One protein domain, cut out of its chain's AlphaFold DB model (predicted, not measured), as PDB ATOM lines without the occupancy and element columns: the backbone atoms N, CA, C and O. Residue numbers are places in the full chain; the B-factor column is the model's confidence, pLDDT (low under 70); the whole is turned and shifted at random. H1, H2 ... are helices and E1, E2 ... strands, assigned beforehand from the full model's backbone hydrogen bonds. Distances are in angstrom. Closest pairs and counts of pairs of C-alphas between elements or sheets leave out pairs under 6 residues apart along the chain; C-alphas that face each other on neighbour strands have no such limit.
ATOM      1  N   ARG A  10     156.316 162.030 103.407       80.44
ATOM      2  CA  ARG A  10     157.011 160.879 104.000       80.44
ATOM      3  C   ARG A  10     158.195 160.418 103.156       80.44
ATOM      4  O   ARG A  10     158.132 160.480 101.931       80.44
ATOM      5  N   ARG A  11     159.221 159.874 103.805       74.38
ATOM      6  CA  ARG A  11     160.385 159.218 103.193       74.38
ATOM      7  C   ARG A  11     160.500 157.782 103.699       74.38
ATOM      8  O   ARG A  11     160.293 157.535 104.884       74.38
ATOM      9  N   MET A  12     160.814 156.838 102.814       72.56
ATOM     10  CA  MET A  12     161.080 155.450 103.202       72.56
ATOM     11  C   MET A  12     162.544 155.282 103.628       72.56
ATOM     12  O   MET A  12     163.453 155.816 102.993       72.56
ATOM     13  N   ILE A  13     162.764 154.511 104.688       74.19
ATOM     14  CA  ILE A  13     164.080 154.150 105.221       74.19
ATOM     15  C   ILE A  13     164.116 152.627 105.293       74.19
ATOM     16  O   ILE A  13     163.171 152.022 105.792       74.19
ATOM     17  N   ILE A  14     165.183 152.001 104.804       68.81
ATOM     18  CA  ILE A  14     165.356 150.550 104.886       68.81
ATOM     19  C   ILE A  14     166.431 150.272 105.930       68.81
ATOM     20  O   ILE A  14     167.590 150.639 105.754       68.81
ATOM     21  N   LEU A  15     166.050 149.629 107.023       66.44
ATOM     22  CA  LEU A  15     166.979 149.082 108.001       66.44
ATOM     23  C   LEU A  15     167.436 147.710 107.517       66.44
ATOM     24  O   LEU A  15     166.626 146.919 107.027       66.44
ATOM     25  N   ARG A  16     168.736 147.449 107.612       61.97
ATOM     26  CA  ARG A  16     169.328 146.169 107.230       61.97
ATOM     27  C   ARG A  16     169.230 145.193 108.391       61.97
ATOM     28  O   ARG A  16     169.334 145.598 109.547       61.97
ATOM     29  N   SER A  17     169.090 143.916 108.061       58.97
ATOM     30  CA  SER A  17     169.163 142.846 109.044       58.97
ATOM     31  C   SER A  17     170.497 142.842 109.792       58.97
ATOM     32  O   SER A  17     171.574 142.826 109.192       58.97
ATOM     33  N   ALA A  18     170.409 142.767 111.114       59.69
ATOM     34  CA  ALA A  18     171.483 142.362 112.006       59.69
ATOM     35  C   ALA A  18     170.917 141.231 112.881       59.69
ATOM     36  O   ALA A  18     170.234 141.504 113.866       59.69
ATOM     37  N   PRO A  19     171.143 139.953 112.519       63.69
ATOM     38  CA  PRO A  19     170.566 138.827 113.250       63.69
ATOM     39  C   PRO A  19     170.919 138.873 114.743       63.69
ATOM     40  O   PRO A  19     172.007 139.297 115.122       63.69
ATOM     41  N   GLY A  20     170.021 138.449 115.623       67.94
ATOM     42  CA  GLY A  20     170.180 138.613 117.071       67.94
ATOM     43  C   GLY A  20     169.835 140.013 117.600       67.94
ATOM     44  O   GLY A  20     169.704 140.163 118.813       67.94
ATOM     45  N   ALA A  21     169.611 141.021 116.745       71.12
ATOM     46  CA  ALA A  21     169.025 142.293 117.178       71.12
ATOM     47  C   ALA A  21     167.617 142.074 117.763       71.12
ATOM     48  O   ALA A  21     167.250 142.674 118.786       71.12
ATOM     49  N   GLY A  22     166.842 141.168 117.155       84.44
ATOM     50  CA  GLY A  22     165.473 140.892 117.558       84.44
ATOM     51  C   GLY A  22     164.548 142.105 117.379       84.44
ATOM     52  O   GLY A  22     164.809 143.032 116.613       84.44
ATOM     53  N   VAL A  23     163.459 142.111 118.147       91.12
ATOM     54  CA  VAL A  23     162.533 143.252 118.290       91.12
ATOM     55  C   VAL A  23     163.082 144.337 119.225       91.12
ATOM     56  O   VAL A  23     164.001 144.079 119.999       91.12
ATOM     57  N   ASP A  24     162.458 145.514 119.261       92.81
ATOM     58  CA  ASP A  24     162.691 146.562 120.271       92.81
ATOM     59  C   ASP A  24     164.121 147.155 120.289       92.81
ATOM     60  O   ASP A  24     164.631 147.561 121.338       92.81
ATOM     61  N   TYR A  25     164.774 147.222 119.127       91.00
ATOM     62  CA  TYR A  25     166.150 147.711 118.982       91.00
ATOM     63  C   TYR A  25     166.222 149.244 118.814       91.00
ATOM     64  O   TYR A  25     165.390 149.838 118.127       91.00
ATOM     65  N   GLN A  26     167.222 149.897 119.419       91.69
ATOM     66  CA  GLN A  26     167.421 151.355 119.372       91.69
ATOM     67  C   GLN A  26     168.445 151.760 118.302       91.69
ATOM     68  O   GLN A  26     169.628 151.436 118.422       91.69
ATOM     69  N   ILE A  27     168.009 152.537 117.308       88.88
ATOM     70  CA  ILE A  27     168.868 153.100 116.252       88.88
ATOM     71  C   ILE A  27     168.948 154.626 116.347       88.88
ATOM     72  O   ILE A  27     167.980 155.260 116.762       88.88
ATOM     73  N   LEU A  28     170.064 155.216 115.911       87.31
ATOM     74  CA  LEU A  28     170.241 156.667 115.792       87.31
ATOM     75  C   LEU A  28     170.168 157.105 114.322       87.31
ATOM     76  O   LEU A  28     170.951 156.661 113.483       87.31
ATOM     77  N   LEU A  29     169.251 158.018 114.009       87.44
ATOM     78  CA  LEU A  29     169.049 158.576 112.674       87.44
ATOM     79  C   LEU A  29     169.301 160.087 112.674       87.44
ATOM     80  O   LEU A  29     168.693 160.826 113.445       87.44
ATOM     81  N   LYS A  30     170.166 160.562 111.771       89.25
ATOM     82  CA  LYS A  30     170.350 161.994 111.510       89.25
ATOM     83  C   LYS A  30     169.353 162.437 110.439       89.25
ATOM     84  O   LYS A  30     169.457 162.012 109.289       89.25
ATOM     85  N   VAL A  31     168.392 163.271 110.806       89.56
ATOM     86  CA  VAL A  31     167.346 163.795 109.921       89.56
ATOM     87  C   VAL A  31     167.667 165.244 109.579       89.56
ATOM     88  O   VAL A  31     167.949 166.022 110.481       89.56
ATOM     89  N   GLY A  32     167.630 165.618 108.306       88.81
ATOM     90  CA  GLY A  32     167.759 166.998 107.845       88.81
ATOM     91  C   GLY A  32     166.401 167.689 107.780       88.81
ATOM     92  O   GLY A  32     165.408 167.090 107.358       88.81
ATOM     93  N   GLU A  33     166.358 168.957 108.167       84.19
ATOM     94  CA  GLU A  33     165.208 169.833 107.963       84.19
ATOM     95  C   GLU A  33     164.904 169.964 106.474       84.19
ATOM     96  O   GLU A  33     163.748 169.837 106.071       84.19
ATOM     97  N   ASP A  34     165.948 170.117 105.660       77.50
ATOM     98  CA  ASP A  34     165.874 170.385 104.231       77.50
ATOM     99  C   ASP A  34     166.983 169.649 103.435       77.50
ATOM    100  O   ASP A  34     167.951 169.137 104.004       77.50
ATOM    101  N   PRO A  35     166.884 169.638 102.095       66.25
ATOM    102  CA  PRO A  35     167.954 169.298 101.169       66.25
ATOM    103  C   PRO A  35     169.406 169.670 101.514       66.25
ATOM    104  O   PRO A  35     170.296 168.895 101.158       66.25
ATOM    105  N   LEU A  36     169.683 170.845 102.073       65.81
ATOM    106  CA  LEU A  36     171.038 171.379 102.266       65.81
ATOM    107  C   LEU A  36     171.583 171.168 103.690       65.81
ATOM    108  O   LEU A  36     172.732 171.515 103.967       65.81
ATOM    109  N   SER A  37     170.795 170.543 104.565       66.94
ATOM    110  CA  SER A  37     171.185 170.124 105.910       66.94
ATOM    111  C   SER A  37     172.393 169.173 105.870       66.94
ATOM    112  O   SER A  37     172.339 168.080 105.302       66.94
ATOM    113  N   THR A  38     173.513 169.585 106.469       64.31
ATOM    114  CA  THR A  38     174.767 168.816 106.462       64.31
ATOM    115  C   THR A  38     174.745 167.665 107.473       64.31
ATOM    116  O   THR A  38     174.015 167.684 108.462       64.31
ATOM    117  N   GLU A  39     175.542 166.625 107.209       64.88
ATOM    118  CA  GLU A  39     175.618 165.370 107.985       64.88
ATOM    119  C   GLU A  39     174.324 164.548 108.125       64.88
ATOM    120  O   GLU A  39     174.364 163.467 108.717       64.88
ATOM    121  N   ALA A  40     173.190 164.999 107.590       68.75
ATOM    122  CA  ALA A  40     171.945 164.246 107.622       68.75
ATOM    123  C   ALA A  40     172.064 162.927 106.838       68.75
ATOM    124  O   ALA A  40     172.635 162.873 105.749       68.75
ATOM    125  N   HIS A  41     171.465 161.856 107.363       73.19
ATOM    126  CA  HIS A  41     171.251 160.620 106.609       73.19
ATOM    127  C   HIS A  41     170.200 160.864 105.514       73.19
ATOM    128  O   HIS A  41     170.308 160.337 104.407       73.19
ATOM    129  N   PHE A  42     169.171 161.660 105.826       73.25
ATOM    130  CA  PHE A  42     168.099 162.037 104.910       73.25
ATOM    131  C   PHE A  42     167.379 163.308 105.362       73.25
ATOM    132  O   PHE A  42     167.221 163.527 106.556       73.25
ATOM    133  N   ASP A  43     166.882 164.103 104.419       83.12
ATOM    134  CA  ASP A  43     166.036 165.277 104.662       83.12
ATOM    135  C   ASP A  43     164.528 164.952 104.668       83.12
ATOM    136  O   ASP A  43     164.099 163.938 104.110       83.12
ATOM    137  N   VAL A  44     163.705 165.806 105.287       80.94
ATOM    138  CA  VAL A  44     162.234 165.630 105.321       80.94
ATOM    139  C   VAL A  44     161.416 166.839 104.855       80.94
ATOM    140  O   VAL A  44     160.201 166.694 104.720       80.94
ATOM    141  N   ASN A  45     162.036 167.998 104.598       81.12
ATOM    142  CA  ASN A  45     161.367 169.262 104.249       81.12
ATOM    143  C   ASN A  45     160.168 169.545 105.176       81.12
ATOM    144  O   ASN A  45     159.002 169.440 104.785       81.12
ATOM    145  N   SER A  46     160.471 169.767 106.452       83.88
ATOM    146  CA  SER A  46     159.494 169.856 107.546       83.88
ATOM    147  C   SER A  46     158.907 171.264 107.709       83.88
ATOM    148  O   SER A  46     159.577 172.257 107.441       83.88
ATOM    149  N   GLU A  47     157.656 171.362 108.174       84.00
ATOM    150  CA  GLU A  47     157.003 172.657 108.463       84.00
ATOM    151  C   GLU A  47     157.164 173.089 109.924       84.00
ATOM    152  O   GLU A  47     157.054 174.271 110.249       84.00
ATOM    153  N   LYS A  48     157.467 172.136 110.807       93.31
ATOM    154  CA  LYS A  48     157.736 172.349 112.230       93.31
ATOM    155  C   LYS A  48     158.845 171.396 112.655       93.31
ATOM    156  O   LYS A  48     158.609 170.418 113.358       93.31
ATOM    157  N   PHE A  49     160.054 171.646 112.170       95.12
ATOM    158  CA  PHE A  49     161.179 170.751 112.420       95.12
ATOM    159  C   PHE A  49     161.658 170.870 113.878       95.12
ATOM    160  O   PHE A  49     161.689 172.007 114.376       95.12
ATOM    161  N   PRO A  50     162.058 169.757 114.540       96.62
ATOM    162  CA  PRO A  50     162.681 169.746 115.861       96.62
ATOM    163  C   PRO A  50     163.536 170.973 116.180       96.62
ATOM    164  O   PRO A  50     164.443 171.343 115.428       96.62
ATOM    165  N   SER A  51     163.246 171.614 117.308       92.88
ATOM    166  CA  SER A  51     163.952 172.802 117.793       92.88
ATOM    167  C   SER A  51     165.115 172.491 118.739       92.88
ATOM    168  O   SER A  51     166.015 173.318 118.876       92.88
ATOM    169  N   GLY A  52     165.147 171.303 119.348       93.62
ATOM    170  CA  GLY A  52     166.196 170.902 120.283       93.62
ATOM    171  C   GLY A  52     165.990 169.501 120.857       93.62
ATOM    172  O   GLY A  52     165.230 168.699 120.316       93.62
ATOM    173  N   THR A  53     166.690 169.211 121.956       95.25
ATOM    174  CA  THR A  53     166.500 167.991 122.756       95.25
ATOM    175  C   THR A  53     165.054 167.875 123.238       95.25
ATOM    176  O   THR A  53     164.437 168.879 123.584       95.25
ATOM    177  N   ASP A  54     164.525 166.652 123.275       95.94
ATOM    178  CA  ASP A  54     163.152 166.352 123.700       95.94
ATOM    179  C   ASP A  54     162.033 167.032 122.882       95.94
ATOM    180  O   ASP A  54     160.897 167.109 123.341       95.94
ATOM    181  N   ASP A  55     162.300 167.448 121.639       96.94
ATOM    182  CA  ASP A  55     161.287 167.961 120.701       96.94
ATOM    183  C   ASP A  55     161.236 167.137 119.403       96.94
ATOM    184  O   ASP A  55     162.205 167.084 118.643       96.94
ATOM    185  N   SER A  56     160.100 166.494 119.114       95.75
ATOM    186  CA  SER A  56     159.883 165.763 117.857       95.75
ATOM    187  C   SER A  56     159.497 166.654 116.678       95.75
ATOM    188  O   SER A  56     159.545 166.193 115.537       95.75
ATOM    189  N   GLY A  57     159.023 167.878 116.926       95.62
ATOM    190  CA  GLY A  57     158.340 168.669 115.908       95.62
ATOM    191  C   GLY A  57     157.236 167.872 115.190       95.62
ATOM    192  O   GLY A  57     156.535 167.053 115.801       95.62
ATOM    193  N   ASP A  58     157.134 168.055 113.873       95.50
ATOM    194  CA  ASP A  58     156.293 167.259 112.968       95.50
ATOM    195  C   ASP A  58     156.947 165.966 112.446       95.50
ATOM    196  O   ASP A  58     156.386 165.318 111.565       95.50
ATOM    197  N   VAL A  59     158.098 165.548 112.979       96.62
ATOM    198  CA  VAL A  59     158.752 164.305 112.551       96.62
ATOM    199  C   VAL A  59     158.090 163.108 113.238       96.62
ATOM    200  O   VAL A  59     157.863 163.125 114.450       96.62
ATOM    201  N   ARG A  60     157.763 162.052 112.481       96.19
ATOM    202  CA  ARG A  60     157.244 160.773 113.013       96.19
ATOM    203  C   ARG A  60     157.835 159.577 112.298       96.19
ATOM    204  O   ARG A  60     157.977 159.610 111.085       96.19
ATOM    205  N   PHE A  61     158.051 158.484 113.020       95.81
ATOM    206  CA  PHE A  61     158.469 157.209 112.442       95.81
ATOM    207  C   PHE A  61     157.344 156.176 112.535       95.81
ATOM    208  O   PHE A  61     156.672 156.088 113.562       95.81
ATOM    209  N   THR A  62     157.139 155.385 111.481       93.25
ATOM    210  CA  THR A  62     156.233 154.227 111.500       93.25
ATOM    211  C   THR A  62     156.863 153.007 110.837       93.25
ATOM    212  O   THR A  62     157.711 153.133 109.952       93.25
ATOM    213  N   LEU A  63     156.375 151.821 111.198       86.06
ATOM    214  CA  LEU A  63     156.491 150.623 110.366       86.06
ATOM    215  C   LEU A  63     155.651 150.765 109.080       86.06
ATOM    216  O   LEU A  63     154.813 151.664 108.948       86.06
ATOM    217  N   ILE A  64     155.860 149.854 108.126       78.81
ATOM    218  CA  ILE A  64     155.131 149.797 106.847       78.81
ATOM    219  C   ILE A  64     153.613 149.564 106.996       78.81
ATOM    220  O   ILE A  64     152.840 149.969 106.126       78.81
ATOM    221  N   ASP A  65     153.176 148.963 108.105       79.56
ATOM    222  CA  ASP A  65     151.764 148.750 108.457       79.56
ATOM    223  C   ASP A  65     151.069 150.011 109.024       79.56
ATOM    224  O   ASP A  65     149.843 150.042 109.129       79.56
ATOM    225  N   GLY A  66     151.836 151.064 109.333       82.19
ATOM    226  CA  GLY A  66     151.365 152.312 109.938       82.19
ATOM    227  C   GLY A  66     151.564 152.416 111.455       82.19
ATOM    228  O   GLY A  66     151.261 153.468 112.020       82.19
ATOM    229  N   SER A  67     152.095 151.385 112.120       90.38
ATOM    230  CA  SER A  67     152.389 151.396 113.559       90.38
ATOM    231  C   SER A  67     153.445 152.452 113.899       90.38
ATOM    232  O   SER A  67     154.570 152.381 113.401       90.38
ATOM    233  N   VAL A  68     153.095 153.429 114.740       94.25
ATOM    234  CA  VAL A  68     153.997 154.519 115.160       94.25
ATOM    235  C   VAL A  68     155.089 153.983 116.089       94.25
ATOM    236  O   VAL A  68     154.802 153.233 117.021       94.25
ATOM    237  N   LEU A  69     156.335 154.383 115.841       97.06
ATOM    238  CA  LEU A  69     157.503 153.981 116.623       97.06
ATOM    239  C   LEU A  69     157.864 155.033 117.689       97.06
ATOM    240  O   LEU A  69     157.807 156.231 117.391       97.06
ATOM    241  N   PRO A  70     158.283 154.618 118.902       98.12
ATOM    242  CA  PRO A  70     158.839 155.531 119.897       98.12
ATOM    243  C   PRO A  70     160.110 156.212 119.379       98.12
ATOM    244  O   PRO A  70     160.956 155.570 118.747       98.12
ATOM    245  N   MET A  71     160.258 157.503 119.676       97.75
ATOM    246  CA  MET A  71     161.409 158.303 119.262       97.75
ATOM    247  C   MET A  71     161.862 159.273 120.355       97.75
ATOM    248  O   MET A  71     161.075 159.679 121.208       97.75
ATOM    249  N   TRP A  72     163.128 159.671 120.297       98.38
ATOM    250  CA  TRP A  72     163.720 160.691 121.152       98.38
ATOM    251  C   TRP A  72     164.687 161.555 120.344       98.38
ATOM    252  O   TRP A  72     165.657 161.045 119.784       98.38
ATOM    253  N   THR A  73     164.437 162.861 120.279       98.19
ATOM    254  CA  THR A  73     165.382 163.817 119.697       98.19
ATOM    255  C   THR A  73     166.468 164.118 120.725       98.19
ATOM    256  O   THR A  73     166.213 164.791 121.723       98.19
ATOM    257  N   GLU A  74     167.689 163.652 120.469       95.69
ATOM    258  CA  GLU A  74     168.856 163.933 121.309       95.69
ATOM    259  C   GLU A  74     169.263 165.400 121.190       95.69
ATOM    260  O   GLU A  74     169.422 166.096 122.189       95.69
ATOM    261  N   LYS A  75     169.447 165.887 119.961       94.31
ATOM    262  CA  LYS A  75     169.896 167.256 119.685       94.31
ATOM    263  C   LYS A  75     169.521 167.694 118.282       94.31
ATOM    264  O   LYS A  75     169.258 166.867 117.410       94.31
ATOM    265  N   VAL A  76     169.606 168.999 118.059       94.06
ATOM    266  CA  VAL A  76     169.489 169.613 116.739       94.06
ATOM    267  C   VAL A  76     170.690 170.531 116.532       94.06
ATOM    268  O   VAL A  76     171.034 171.312 117.417       94.06
ATOM    269  N   THR A  77     171.357 170.405 115.388       89.31
ATOM    270  CA  THR A  77     172.473 171.260 114.960       89.31
ATOM    271  C   THR A  77     172.071 172.080 113.733       89.31
ATOM    272  O   THR A  77     171.044 171.810 113.115       89.31
ATOM    273  N   GLY A  78     172.864 173.094 113.375       86.88
ATOM    274  CA  GLY A  78     172.556 173.998 112.262       86.88
ATOM    275  C   GLY A  78     171.566 175.111 112.628       86.88
ATOM    276  O   GLY A  78     171.265 175.344 113.797       86.88
ATOM    277  N   VAL A  79     171.085 175.829 111.614       83.19
ATOM    278  CA  VAL A  79     170.133 176.948 111.737       83.19
ATOM    279  C   VAL A  79     169.081 176.833 110.645       83.19
ATOM    280  O   VAL A  79     169.422 176.442 109.534       83.19
ATOM    281  N   THR A  80     167.824 177.179 110.932       80.75
ATOM    282  CA  THR A  80     166.721 177.107 109.957       80.75
ATOM    283  C   THR A  80     167.066 177.850 108.658       80.75
ATOM    284  O   THR A  80     167.489 179.007 108.741       80.75
ATOM    285  N   PRO A  81     166.868 177.251 107.465       73.94
ATOM    286  CA  PRO A  81     166.225 175.956 107.196       73.94
ATOM    287  C   PRO A  81     167.175 174.737 107.134       73.94
ATOM    288  O   PRO A  81     166.747 173.667 106.733       73.94
ATOM    289  N   TYR A  82     168.448 174.883 107.505       80.06
ATOM    290  CA  TYR A  82     169.522 173.893 107.330       80.06
ATOM    291  C   TYR A  82     169.836 173.090 108.607       80.06
ATOM    292  O   TYR A  82     171.008 172.862 108.929       80.06
ATOM    293  N   ARG A  83     168.823 172.740 109.409       87.94
ATOM    294  CA  ARG A  83     169.030 172.010 110.674       87.94
ATOM    295  C   ARG A  83     169.183 170.501 110.473       87.94
ATOM    296  O   ARG A  83     168.499 169.913 109.647       87.94
ATOM    297  N   THR A  84     169.968 169.850 111.329       91.00
ATOM    298  CA  THR A  84     170.060 168.382 111.405       91.00
ATOM    299  C   THR A  84     169.698 167.901 112.811       91.00
ATOM    300  O   THR A  84     170.372 168.226 113.786       91.00
ATOM    301  N   ALA A  85     168.623 167.120 112.928       93.62
ATOM    302  CA  ALA A  85     168.166 166.493 114.164       93.62
ATOM    303  C   ALA A  85     168.750 165.081 114.314       93.62
ATOM    304  O   ALA A  85     168.696 164.273 113.390       93.62
ATOM    305  N   TYR A  86     169.276 164.766 115.491       94.12
ATOM    306  CA  TYR A  86     169.799 163.450 115.849       94.12
ATOM    307  C   TYR A  86     168.703 162.753 116.654       94.12
ATOM    308  O   TYR A  86     168.423 163.144 117.786       94.12
ATOM    309  N   ILE A  87     168.033 161.779 116.041       95.62
ATOM    310  CA  ILE A  87     166.823 161.157 116.577       95.62
ATOM    311  C   ILE A  87     167.071 159.671 116.811       95.62
ATOM    312  O   ILE A  87     167.317 158.914 115.871       95.62
ATOM    313  N   TRP A  88     166.954 159.246 118.063       96.56
ATOM    314  CA  TRP A  88     166.889 157.839 118.421       96.56
ATOM    315  C   TRP A  88     165.483 157.296 118.159       96.56
ATOM    316  O   TRP A  88     164.496 157.941 118.509       96.56
ATOM    317  N   VAL A  89     165.380 156.110 117.562       96.00
ATOM    318  CA  VAL A  89     164.108 155.435 117.255       96.00
ATOM    319  C   VAL A  89     164.160 154.009 117.790       96.00
ATOM    320  O   VAL A  89     165.126 153.285 117.541       96.00
ATOM    321  N   LYS A  90     163.113 153.590 118.506       96.38
ATOM    322  CA  LYS A  90     162.942 152.204 118.951       96.38
ATOM    323  C   LYS A  90     162.140 151.432 117.910       96.38
ATOM    324  O   LYS A  90     160.947 151.667 117.732       96.38
ATOM    325  N   VAL A  91     162.793 150.505 117.224       94.12
ATOM    326  CA  VAL A  91     162.190 149.691 116.166       94.12
ATOM    327  C   VAL A  91     161.546 148.462 116.796       94.12
ATOM    328  O   VAL A  91     162.239 147.579 117.287       94.12
ATOM    329  N   THR A  92     160.214 148.408 116.800       94.12
ATOM    330  CA  THR A  92     159.442 147.317 117.426       94.12
ATOM    331  C   THR A  92     159.360 146.052 116.564       94.12
ATOM    332  O   THR A  92     159.084 144.973 117.080       94.12
ATOM    333  N   ALA A  93     159.614 146.161 115.255       87.88
ATOM    334  CA  ALA A  93     159.739 145.013 114.357       87.88
ATOM    335  C   ALA A  93     161.055 144.252 114.585       87.88
ATOM    336  O   ALA A  93     162.011 144.802 115.128       87.88
ATOM    337  N   ASN A  94     161.106 142.991 114.146       88.00
ATOM    338  CA  ASN A  94     162.315 142.184 114.254       88.00
ATOM    339  C   ASN A  94     163.377 142.639 113.232       88.00
ATOM    340  O   ASN A  94     163.134 142.551 112.031       88.00
ATOM    341  N   LEU A  95     164.543 143.086 113.712       80.06
ATOM    342  CA  LEU A  95     165.709 143.446 112.894       80.06
ATOM    343  C   LEU A  95     166.639 142.263 112.574       80.06
ATOM    344  O   LEU A  95     167.715 142.466 112.015       80.06
ATOM    345  N   ASP A  96     166.227 141.026 112.858       73.00
ATOM    346  CA  ASP A  96     166.866 139.841 112.273       73.00
ATOM    347  C   ASP A  96     166.694 139.791 110.738       73.00
ATOM    348  O   ASP A  96     167.516 139.187 110.046       73.00
ATOM    349  N   ASP A  97     165.675 140.484 110.216       74.00
ATOM    350  CA  ASP A  97     165.360 140.678 108.798       74.00
ATOM    351  C   ASP A  97     165.471 142.165 108.388       74.00
ATOM    352  O   ASP A  97     165.548 143.066 109.226       74.00
ATOM    353  N   ASN A  98     165.481 142.448 107.078       68.88
ATOM    354  CA  ASN A  98     165.414 143.824 106.569       68.88
ATOM    355  C   ASN A  98     164.037 144.441 106.891       68.88
ATOM    356  O   ASN A  98     163.006 143.885 106.509       68.88
ATOM    357  N   VAL A  99     164.002 145.628 107.506       73.00
ATOM    358  CA  VAL A  99     162.755 146.310 107.901       73.00
ATOM    359  C   VAL A  99     162.618 147.662 107.207       73.00
ATOM    360  O   VAL A  99     163.477 148.533 107.324       73.00
ATOM    361  N   ALA A 100     161.493 147.872 106.521       77.00
ATOM    362  CA  ALA A 100     161.138 149.165 105.943       77.00
ATOM    363  C   ALA A 100     160.356 150.032 106.947       77.00
ATOM    364  O   ALA A 100     159.295 149.639 107.441       77.00
ATOM    365  N   LEU A 101     160.865 151.239 107.191       81.88
ATOM    366  CA  LEU A 101     160.222 152.301 107.961       81.88
ATOM    367  C   LEU A 101     159.771 153.447 107.051       81.88
ATOM    368  O   LEU A 101     160.333 153.673 105.977       81.88
ATOM    369  N   PHE A 102     158.821 154.241 107.533       84.81
ATOM    370  CA  PHE A 102     158.535 155.573 107.009       84.81
ATOM    371  C   PHE A 102     158.870 156.638 108.049       84.81
ATOM    372  O   PHE A 102     158.477 156.512 109.206       84.81
ATOM    373  N   CYS A 103     159.532 157.710 107.621       90.75
ATOM    374  CA  CYS A 103     159.621 158.964 108.358       90.75
ATOM    375  C   CYS A 103     158.659 159.982 107.725       90.75
ATOM    376  O   CYS A 103     158.775 160.251 106.531       90.75
ATOM    377  N   TYR A 104     157.697 160.500 108.485       91.12
ATOM    378  CA  TYR A 104     156.681 161.469 108.061       91.12
ATOM    379  C   TYR A 104     157.024 162.891 108.526       91.12
ATOM    380  O   TYR A 104     157.676 163.063 109.554       91.12
ATOM    381  N   SER A 105     156.537 163.883 107.778       91.94
ATOM    382  CA  SER A 105     156.636 165.326 108.053       91.94
ATOM    383  C   SER A 105     155.502 166.096 107.351       91.94
ATOM    384  O   SER A 105     154.631 165.502 106.700       91.94
ATOM    385  N   GLY A 106     155.485 167.427 107.467       88.56
ATOM    386  CA  GLY A 106     154.476 168.287 106.843       88.56
ATOM    387  C   GLY A 106     153.148 168.254 107.598       88.56
ATOM    388  O   GLY A 106     152.098 168.065 106.984       88.56
ATOM    389  N   ASN A 107     153.211 168.361 108.927       93.06
ATOM    390  CA  ASN A 107     152.049 168.478 109.812       93.06
ATOM    391  C   ASN A 107     152.361 169.473 110.951       93.06
ATOM    392  O   ASN A 107     152.765 169.050 112.037       93.06
ATOM    393  N   PRO A 108     152.205 170.791 110.737       91.50
ATOM    394  CA  PRO A 108     152.588 171.802 111.727       91.50
ATOM    395  C   PRO A 108     151.789 171.703 113.042       91.50
ATOM    396  O   PRO A 108     152.281 172.101 114.102       91.50
ATOM    397  N   ASP A 109     150.599 171.100 113.005       94.75
ATOM    398  CA  ASP A 109     149.745 170.878 114.176       94.75
ATOM    399  C   ASP A 109     150.137 169.631 114.994       94.75
ATOM    400  O   ASP A 109     149.542 169.354 116.034       94.75
ATOM    401  N   ALA A 110     151.160 168.879 114.573       94.19
ATOM    402  CA  ALA A 110     151.652 167.716 115.303       94.19
ATOM    403  C   ALA A 110     152.152 168.086 116.716       94.19
ATOM    404  O   ALA A 110     152.971 168.995 116.893       94.19
ATOM    405  N   GLU A 111     151.686 167.352 117.729       95.31
ATOM    406  CA  GLU A 111     152.138 167.477 119.124       95.31
ATOM    407  C   GLU A 111     153.589 166.985 119.305       95.31
ATOM    408  O   GLU A 111     154.193 166.453 118.374       95.31
ATOM    409  N   ASN A 112     154.176 167.137 120.492       97.00
ATOM    410  CA  ASN A 112     155.484 166.544 120.777       97.00
ATOM    411  C   ASN A 112     155.332 165.078 121.223       97.00
ATOM    412  O   ASN A 112     154.528 164.790 122.107       97.00
ATOM    413  N   VAL A 113     156.116 164.165 120.641       96.44
ATOM    414  CA  VAL A 113     156.174 162.739 121.031       96.44
ATOM    415  C   VAL A 113     157.578 162.264 121.418       96.44
ATOM    416  O   VAL A 113     157.768 161.075 121.664       96.44
ATOM    417  N   SER A 114     158.568 163.161 121.449       97.69
ATOM    418  CA  SER A 114     159.935 162.809 121.835       97.69
ATOM    419  C   SER A 114     159.992 162.426 123.315       97.69
ATOM    420  O   SER A 114     159.624 163.231 124.169       97.69
ATOM    421  N   ASN A 115     160.449 161.211 123.627       97.25
ATOM    422  CA  ASN A 115     160.580 160.734 125.005       97.25
ATOM    423  C   ASN A 115     161.673 159.658 125.139       97.25
ATOM    424  O   ASN A 115     161.513 158.530 124.664       97.25
ATOM    425  N   ILE A 116     162.746 159.991 125.862       96.31
ATOM    426  CA  ILE A 116     163.905 159.121 126.110       96.31
ATOM    427  C   ILE A 116     163.545 157.773 126.765       96.31
ATOM    428  O   ILE A 116     164.029 156.726 126.329       96.31
ATOM    429  N   ASP A 117     162.636 157.772 127.744       95.88
ATOM    430  CA  ASP A 117     162.249 156.580 128.513       95.88
ATOM    431  C   ASP A 117     161.379 155.613 127.690       95.88
ATOM    432  O   ASP A 117     161.227 154.446 128.043       95.88
ATOM    433  N   SER A 118     160.816 156.080 126.568       96.38
ATOM    434  CA  SER A 118     160.060 155.239 125.629       96.38
ATOM    435  C   SER A 118     160.948 154.485 124.629       96.38
ATOM    436  O   SER A 118     160.492 153.531 123.992       96.38
ATOM    437  N   VAL A 119     162.211 154.907 124.486       96.88
ATOM    438  CA  VAL A 119     163.140 154.406 123.466       96.88
ATOM    439  C   VAL A 119     164.118 153.379 124.029       96.88
ATOM    440  O   VAL A 119     164.257 152.289 123.469       96.88
ATOM    441  N   PHE A 120     164.807 153.713 125.118       96.44
ATOM    442  CA  PHE A 120     165.873 152.884 125.684       96.44
ATOM    443  C   PHE A 120     165.334 151.764 126.586       96.44
ATOM    444  O   PHE A 120     164.225 151.848 127.106       96.44
ATOM    445  N   ILE A 121     166.125 150.703 126.784       95.31
ATOM    446  CA  ILE A 121     165.769 149.584 127.679       95.31
ATOM    447  C   ILE A 121     165.645 150.091 129.119       95.31
ATOM    448  O   ILE A 121     164.745 149.695 129.858       95.31
ATOM    449  N   LYS A 122     166.581 150.956 129.517       95.69
ATOM    450  CA  LYS A 122     166.628 151.598 130.827       95.69
ATOM    451  C   LYS A 122     167.442 152.883 130.742       95.69
ATOM    452  O   LYS A 122     168.434 152.942 130.016       95.69
TER     453      LYS A 122
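AT A GLANCE: This is residues 10 to 122 of the 1037 residues of the protein "DUF2341 domain-containing protein" of Candidatus Bathyarchaeota archaeon (UniProt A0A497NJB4). Little regular structure is present: two small antiparallel sheets, E1-E6-E3 and E2-E5-E4, partly face to face, with H1 packed on E4. Of 113 printed residues, 44 are in named elements, mostly strand: E1 to E6, then H1. The whole is compact, radius of gyration of the C-alphas 13.3 A, spanning 39 by 26 by 24 A.

HOW THE PARTS SIT: Look at E1, residues 10 to 15, E6, 99 to 105, and E3, 60 to 63: N 13 and O 101, like N 62 and O 102, are within hydrogen-bond range, 2.9 A. E2, 25 to 32, E5, 84 to 91, and E4, 71 to 77, have N 29 and O 87, N 74 and O 86, at 2.8 A. H1, residues 116 to 119, is on their sheet at a height of 7.0 A.

IN THESE COORDINATES: Find C-alpha 10 at (157.011, 160.879, 104.000) and C-alpha 119 at (163.140, 154.406, 123.466); E2 runs 22.3 A.

THE WHOLE: The long link is E2 to E3; pLDDT is under 70 in residues 14 to 20, 35 to 40 and 98.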